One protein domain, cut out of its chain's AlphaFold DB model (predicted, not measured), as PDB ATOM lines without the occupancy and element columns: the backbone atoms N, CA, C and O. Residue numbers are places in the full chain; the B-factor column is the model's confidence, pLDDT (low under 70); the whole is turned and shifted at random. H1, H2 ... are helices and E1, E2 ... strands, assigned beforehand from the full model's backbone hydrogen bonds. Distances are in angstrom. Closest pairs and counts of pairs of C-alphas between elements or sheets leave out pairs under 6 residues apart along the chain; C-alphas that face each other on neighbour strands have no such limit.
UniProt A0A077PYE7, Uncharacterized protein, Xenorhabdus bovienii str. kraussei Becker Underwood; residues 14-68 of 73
ATOM      1  N   ILE A  14     199.636 182.783 202.488       93.94
ATOM      2  CA  ILE A  14     200.751 183.701 202.236       93.94
ATOM      3  C   ILE A  14     201.759 183.547 203.372       93.94
ATOM      4  O   ILE A  14     201.390 183.589 204.541       93.94
ATOM      5  N   VAL A  15     203.033 183.371 203.027       94.25
ATOM      6  CA  VAL A  15     204.136 183.381 203.996       94.25
ATOM      7  C   VAL A  15     205.031 184.561 203.657       94.25
ATOM      8  O   VAL A  15     205.760 184.529 202.666       94.25
ATOM      9  N   TYR A  16     204.936 185.609 204.462       94.50
ATOM     10  CA  TYR A  16     205.798 186.776 204.369       94.50
ATOM     11  C   TYR A  16     207.101 186.506 205.120       94.50
ATOM     12  O   TYR A  16     207.069 186.033 206.252       94.50
ATOM     13  N   ILE A  17     208.239 186.777 204.481       93.19
ATOM     14  CA  ILE A  17     209.568 186.555 205.058       93.19
ATOM     15  C   ILE A  17     210.296 187.892 205.089       93.19
ATOM     16  O   ILE A  17     210.606 188.450 204.036       93.19
ATOM     17  N   GLU A  18     210.607 188.357 206.291       92.12
ATOM     18  CA  GLU A  18     211.380 189.566 206.527       92.12
ATOM     19  C   GLU A  18     212.721 189.229 207.169       92.12
ATOM     20  O   GLU A  18     212.820 188.448 208.120       92.12
ATOM     21  N   GLN A  19     213.770 189.821 206.611       90.69
ATOM     22  CA  GLN A  19     215.132 189.652 207.073       90.69
ATOM     23  C   GLN A  19     215.908 190.945 206.845       90.69
ATOM     24  O   GLN A  19     215.711 191.609 205.828       90.69
ATOM     25  N   ASP A  20     216.850 191.245 207.745       91.56
ATOM     26  CA  ASP A  20     217.791 192.353 207.560       91.56
ATOM     27  C   ASP A  20     218.393 192.401 206.139       91.56
ATOM     28  O   ASP A  20     218.873 191.400 205.588       91.56
ATOM     29  N   TYR A  21     218.408 193.606 205.567       90.19
ATOM     30  CA  TYR A  21     218.818 193.853 204.189       90.19
ATOM     31  C   TYR A  21     220.256 193.402 203.895       90.19
ATOM     32  O   TYR A  21     220.531 192.881 202.809       90.19
ATOM     33  N   LYS A  22     221.187 193.528 204.853       92.25
ATOM     34  CA  LYS A  22     222.576 193.084 204.652       92.25
ATOM     35  C   LYS A  22     222.639 191.568 204.529       92.25
ATOM     36  O   LYS A  22     223.315 191.052 203.637       92.25
ATOM     37  N   ARG A  23     221.898 190.853 205.379       92.69
ATOM     38  CA  ARG A  23     221.805 189.388 205.318       92.69
ATOM     39  C   ARG A  23     221.141 188.932 204.022       92.69
ATOM     40  O   ARG A  23     221.628 187.994 203.399       92.69
ATOM     41  N   TRP A  24     220.094 189.620 203.573       92.56
ATOM     42  CA  TRP A  24     219.439 189.335 202.296       92.56
ATOM     43  C   TRP A  24     220.390 189.493 201.095       92.56
ATOM     44  O   TRP A  24     220.452 188.619 200.226       92.56
ATOM     45  N   ARG A  25     221.211 190.554 201.075       94.25
ATOM     46  CA  ARG A  25     222.242 190.772 200.042       94.25
ATOM     47  C   ARG A  25     223.328 189.697 200.075       94.25
ATOM     48  O   ARG A  25     223.673 189.166 199.023       94.25
ATOM     49  N   GLN A  26     223.806 189.330 201.264       95.00
ATOM     50  CA  GLN A  26     224.790 188.257 201.441       95.00
ATOM     51  C   GLN A  26     224.253 186.896 200.975       95.00
ATOM     52  O   GLN A  26     224.959 186.122 200.332       95.00
ATOM     53  N   GLN A  27     222.989 186.592 201.272       92.81
ATOM     54  CA  GLN A  27     222.353 185.374 200.775       92.81
ATOM     55  C   GLN A  27     222.283 185.382 199.250       92.81
ATOM     56  O   GLN A  27     222.629 184.384 198.626       92.81
ATOM     57  N   ASN A  28     221.888 186.502 198.642       95.38
ATOM     58  CA  ASN A  28     221.798 186.623 197.192       95.38
ATOM     59  C   ASN A  28     223.157 186.485 196.485       95.38
ATOM     60  O   ASN A  28     223.221 185.812 195.457       95.38
ATOM     61  N   SER A  29     224.240 187.045 197.039       95.06
ATOM     62  CA  SER A  29     225.586 186.911 196.459       95.06
ATOM     63  C   SER A  29     226.115 185.476 196.480       95.06
ATOM     64  O   SER A  29     226.950 185.124 195.656       95.06
ATOM     65  N   ASN A  30     225.618 184.644 197.399       96.56
ATOM     66  CA  ASN A  30     226.042 183.251 197.554       96.56
ATOM     67  C   ASN A  30     225.221 182.263 196.702       96.56
ATOM     68  O   ASN A  30     225.410 181.051 196.813       96.56
ATOM     69  N   ARG A  31     224.284 182.739 195.869       95.06
ATOM     70  CA  ARG A  31     223.447 181.881 195.012       95.06
ATOM     71  C   ARG A  31     224.126 181.612 193.672       95.06
ATOM     72  O   ARG A  31     224.756 182.494 193.106       95.06
ATOM     73  N   GLN A  32     223.891 180.423 193.110       96.56
ATOM     74  CA  GLN A  32     224.352 180.041 191.764       96.56
ATOM     75  C   GLN A  32     223.930 181.048 190.677       96.56
ATOM     76  O   GLN A  32     224.673 181.288 189.731       96.56
ATOM     77  N   TYR A  33     222.748 181.651 190.833       96.56
ATOM     78  CA  TYR A  33     222.236 182.702 189.957       96.56
ATOM     79  C   TYR A  33     221.951 183.951 190.786       96.56
ATOM     80  O   TYR A  33     220.898 184.068 191.418       96.56
ATOM     81  N   ILE A  34     222.926 184.855 190.812       95.88
ATOM     82  CA  ILE A  34     222.870 186.096 191.582       95.88
ATOM     83  C   ILE A  34     221.892 187.066 190.916       95.88
ATOM     84  O   ILE A  34     221.959 187.305 189.708       95.88
ATOM     85  N   VAL A  35     221.010 187.672 191.709       95.44
ATOM     86  CA  VAL A  35     220.176 188.788 191.249       95.44
ATOM     87  C   VAL A  35     220.998 190.082 191.318       95.44
ATOM     88  O   VAL A  35     221.554 190.371 192.375       95.44
ATOM     89  N   PRO A  36     221.085 190.893 190.249       96.56
ATOM     90  CA  PRO A  36     221.828 192.149 190.294       96.56
ATOM     91  C   PRO A  36     221.301 193.116 191.359       96.56
ATOM     92  O   PRO A  36     220.091 193.268 191.528       96.56
ATOM     93  N   ASP A  37     222.206 193.855 191.998       93.75
ATOM     94  CA  ASP A  37     221.894 194.773 193.103       93.75
ATOM     95  C   ASP A  37     220.778 195.776 192.779       93.75
ATOM     96  O   ASP A  37     219.836 195.932 193.548       93.75
ATOM     97  N   LYS A  38     220.802 196.377 191.584       95.06
ATOM     98  CA  LYS A  38     219.754 197.319 191.146       95.06
ATOM     99  C   LYS A  38     218.361 196.683 191.073       95.06
ATOM    100  O   LYS A  38     217.355 197.377 191.207       95.06
ATOM    101  N   VAL A  39     218.290 195.381 190.793       95.81
ATOM    102  CA  VAL A  39     217.027 194.633 190.758       95.81
ATOM    103  C   VAL A  39     216.582 194.307 192.178       95.81
ATOM    104  O   VAL A  39     215.405 194.483 192.474       95.81
ATOM    105  N   MET A  40     217.512 193.925 193.058       95.00
ATOM    106  CA  MET A  40     217.237 193.737 194.486       95.00
ATOM    107  C   MET A  40     216.658 195.016 195.104       95.00
ATOM    108  O   MET A  40     215.595 194.977 195.715       95.00
ATOM    109  N   ASP A  41     217.274 196.169 194.853       94.88
ATOM    110  CA  ASP A  41     216.790 197.458 195.367       94.88
ATOM    111  C   ASP A  41     215.389 197.783 194.836       94.88
ATOM    112  O   ASP A  41     214.505 198.196 195.584       94.88
ATOM    113  N   ARG A  42     215.134 197.500 193.552       95.94
ATOM    114  CA  ARG A  42     213.803 197.661 192.957       95.94
ATOM    115  C   ARG A  42     212.761 196.725 193.572       95.94
ATOM    116  O   ARG A  42     211.606 197.123 193.682       95.94
ATOM    117  N   MET A  43     213.133 195.489 193.906       94.25
ATOM    118  CA  MET A  43     212.237 194.544 194.578       94.25
ATOM    119  C   MET A  43     211.897 195.036 195.983       94.25
ATOM    120  O   MET A  43     210.724 195.039 196.336       94.25
ATOM    121  N   LEU A  44     212.892 195.522 196.732       93.19
ATOM    122  CA  LEU A  44     212.693 196.073 198.071       93.19
ATOM    123  C   LEU A  44     211.740 197.273 198.054       93.19
ATOM    124  O   LEU A  44     210.806 197.315 198.844       93.19
ATOM    125  N   CYS A  45     211.906 198.204 197.111       94.88
ATOM    126  CA  CYS A  45     211.011 199.361 196.983       94.88
ATOM    127  C   CYS A  45     209.553 198.999 196.655       94.88
ATOM    128  O   CYS A  45     208.684 199.856 196.770       94.88
ATOM    129  N   LYS A  46     209.290 197.778 196.181       94.62
ATOM    130  CA  LYS A  46     207.947 197.290 195.835       94.62
ATOM    131  C   LYS A  46     207.388 196.308 196.861       94.62
ATOM    132  O   LYS A  46     206.306 195.772 196.636       94.62
ATOM    133  N   LEU A  47     208.147 195.996 197.908       93.12
ATOM    134  CA  LEU A  47     207.719 195.050 198.922       93.12
ATOM    135  C   LEU A  47     206.650 195.711 199.794       93.12
ATOM    136  O   LEU A  47     206.888 196.761 200.383       93.12
ATOM    137  N   GLU A  48     205.489 195.073 199.877       93.00
ATOM    138  CA  GLU A  48     204.385 195.471 200.746       93.00
ATOM    139  C   GLU A  48     204.125 194.344 201.748       93.00
ATOM    140  O   GLU A  48     204.218 193.160 201.406       93.00
ATOM    141  N   VAL A  49     203.838 194.710 202.998       93.44
ATOM    142  CA  VAL A  49     203.477 193.743 204.040       93.44
ATOM    143  C   VAL A  49     202.045 193.280 203.778       93.44
ATOM    144  O   VAL A  49     201.158 194.133 203.703       93.44
ATOM    145  N   PRO A  50     201.796 191.965 203.656       93.81
ATOM    146  CA  PRO A  50     200.462 191.492 203.349       93.81
ATOM    147  C   PRO A  50     199.506 191.700 204.522       93.81
ATOM    148  O   PRO A  50     199.909 191.564 205.684       93.81
ATOM    149  N   THR A  51     198.237 191.979 204.233       93.06
ATOM    150  CA  THR A  51     197.190 192.099 205.260       93.06
ATOM    151  C   THR A  51     196.483 190.758 205.484       93.06
ATOM    152  O   THR A  51     196.421 189.936 204.566       93.06
ATOM    153  N   PRO A  52     195.930 190.496 206.686       91.75
ATOM    154  CA  PRO A  52     195.252 189.233 206.983       91.75
ATOM    155  C   PRO A  52     194.096 188.889 206.031       91.75
ATOM    156  O   PRO A  52     193.807 187.715 205.826       91.75
ATOM    157  N   GLU A  53     193.449 189.891 205.430       90.12
ATOM    158  CA  GLU A  53     192.298 189.731 204.534       90.12
ATOM    159  C   GLU A  53     192.684 189.326 203.105       90.12
ATOM    160  O   GLU A  53     191.818 188.973 202.302       90.12
ATOM    161  N   GLU A  54     193.970 189.378 202.752       88.62
ATOM    162  CA  GLU A  54     194.407 189.070 201.392       88.62
ATOM    163  C   GLU A  54     194.314 187.580 201.052       88.62
ATOM    164  O   GLU A  54     194.219 187.234 199.872       88.62
ATOM    165  N   ALA A  55     194.327 186.690 202.048       92.31
ATOM    166  CA  ALA A  55     194.270 185.242 201.863       92.31
ATOM    167  C   ALA A  55     193.545 184.536 203.021       92.31
ATOM    168  O   ALA A  55     193.133 185.154 203.992       92.31
ATOM    169  N   HIS A  56     193.400 183.211 202.926       92.50
ATOM    170  CA  HIS A  56     192.789 182.419 203.999       92.50
ATOM    171  C   HIS A  56     193.699 182.319 205.227       92.50
ATOM    172  O   HIS A  56     193.232 182.052 206.330       92.50
ATOM    173  N   GLU A  57     195.005 182.457 205.018       93.62
ATOM    174  CA  GLU A  57     196.010 182.387 206.065       93.62
ATOM    175  C   GLU A  57     197.207 183.248 205.665       93.62
ATOM    176  O   GLU A  57     197.716 183.132 204.546       93.62
ATOM    177  N   VAL A  58     197.657 184.099 206.583       94.56
ATOM    178  CA  VAL A  58     198.839 184.942 206.405       94.56
ATOM    179  C   VAL A  58     199.775 184.707 207.584       94.56
ATOM    180  O   VAL A  58     199.408 184.929 208.736       94.56
ATOM    181  N   CYS A  59     200.979 184.223 207.288       94.62
ATOM    182  CA  CYS A  59     202.035 183.978 208.265       94.62
ATOM    183  C   CYS A  59     203.155 185.000 208.073       94.62
ATOM    184  O   CYS A  59     203.584 185.235 206.941       94.62
ATOM    185  N   TYR A  60     203.680 185.530 209.175       94.50
ATOM    186  CA  TYR A  60     204.805 186.461 209.159       94.50
ATOM    187  C   TYR A  60     206.023 185.779 209.776       94.50
ATOM    188  O   TYR A  60     205.989 185.350 210.929       94.50
ATOM    189  N   PHE A  61     207.096 185.664 209.002       94.19
ATOM    190  CA  PHE A  61     208.372 185.126 209.443       94.19
ATOM    191  C   PHE A  61     209.397 186.249 209.477       94.19
ATOM    192  O   PHE A  61     209.931 186.635 208.440       94.19
ATOM    193  N   ILE A  62     209.641 186.787 210.665       92.00
ATOM    194  CA  ILE A  62     210.494 187.957 210.867       92.00
ATOM    195  C   ILE A  62     211.715 187.513 211.658       92.00
ATOM    196  O   ILE A  62     211.579 186.881 212.704       92.00
ATOM    197  N   ASP A  63     212.907 187.786 211.131       86.06
ATOM    198  CA  ASP A  63     214.185 187.464 211.779       86.06
ATOM    199  C   ASP A  63     214.285 186.018 212.279       86.06
ATOM    200  O   ASP A  63     214.827 185.713 213.338       86.06
ATOM    201  N   SER A  64     213.811 185.094 211.443       81.00
ATOM    202  CA  SER A  64     213.799 183.653 211.719       81.00
ATOM    203  C   SER A  64     212.819 183.200 212.817       81.00
ATOM    204  O   SER A  64     212.897 182.056 213.270       81.00
ATOM    205  N   VAL A  65     211.863 184.051 213.205       81.06
ATOM    206  CA  VAL A  65     210.778 183.747 214.149       81.06
ATOM    207  C   VAL A  65     209.430 183.783 213.429       81.06
ATOM    208  O   VAL A  65     209.126 184.726 212.702       81.06
ATOM    209  N   MET A  66     208.601 182.753 213.634       80.75
ATOM    210  CA  MET A  66     207.212 182.749 213.159       80.75
ATOM    211  C   MET A  66     206.333 183.534 214.132       80.75
ATOM    212  O   MET A  66     206.215 183.162 215.300       80.75
ATOM    213  N   LEU A  67     205.686 184.587 213.641       76.31
ATOM    214  CA  LEU A  67     204.612 185.271 214.346       76.31
ATOM    215  C   LEU A  67     203.285 184.636 213.934       76.31
ATOM    216  O   LEU A  67     202.818 184.790 212.802       76.31
ATOM    217  N   ASN A  68     202.684 183.904 214.867       62.88
ATOM    218  CA  ASN A  68     201.354 183.348 214.679       62.88
ATOM    219  C   ASN A  68     200.329 184.400 215.108       62.88
ATOM    220  O   ASN A  68     200.139 184.625 216.303       62.88
TER     221      ASN A  68
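What this domain is: This is residues 14 to 68 of the 73 residues of an uncharacterized protein of Xenorhabdus bovienii str. kraussei Becker Underwood (UniProt A0A077PYE7). A three-stranded sheet and two short helices stand at opposite ends of an open frame, completed by residues 45 to 56. The 55 printed residues include E1, H1, H2, E2 and E3 in turn; class and sheet, E1 E2 E3, are mixed. It is loose: radius of gyration of the C-alphas 13.0 A, spans 33 by 22 by 18 A.

How they stand to each other: E1, residues 14 to 18, is parallel to E2, residues 57 to 62; N 16 and O 59 are within hydrogen-bond range, 2.8 A. Between them, in a strand-helix-strand unit, come H1, residues 21 to 29, and H2, residues 37 to 44. Both helices, every O i to N i+4 pair within range, are near each other and not on the sheet. E2 and antiparallel E3, residues 65 to 67, form a hairpin, N 62 to O 65 2.9 A.

Where its parts are: E1 begins at C-alpha 14 (200.751, 183.701, 202.236); E2 spans 16.2 A; E3 ends at C-alpha 67 (204.612, 185.271, 214.346).

The domain as a whole: The printed part has no cut; link H2 to E2 is long; residue 68 has low confidence.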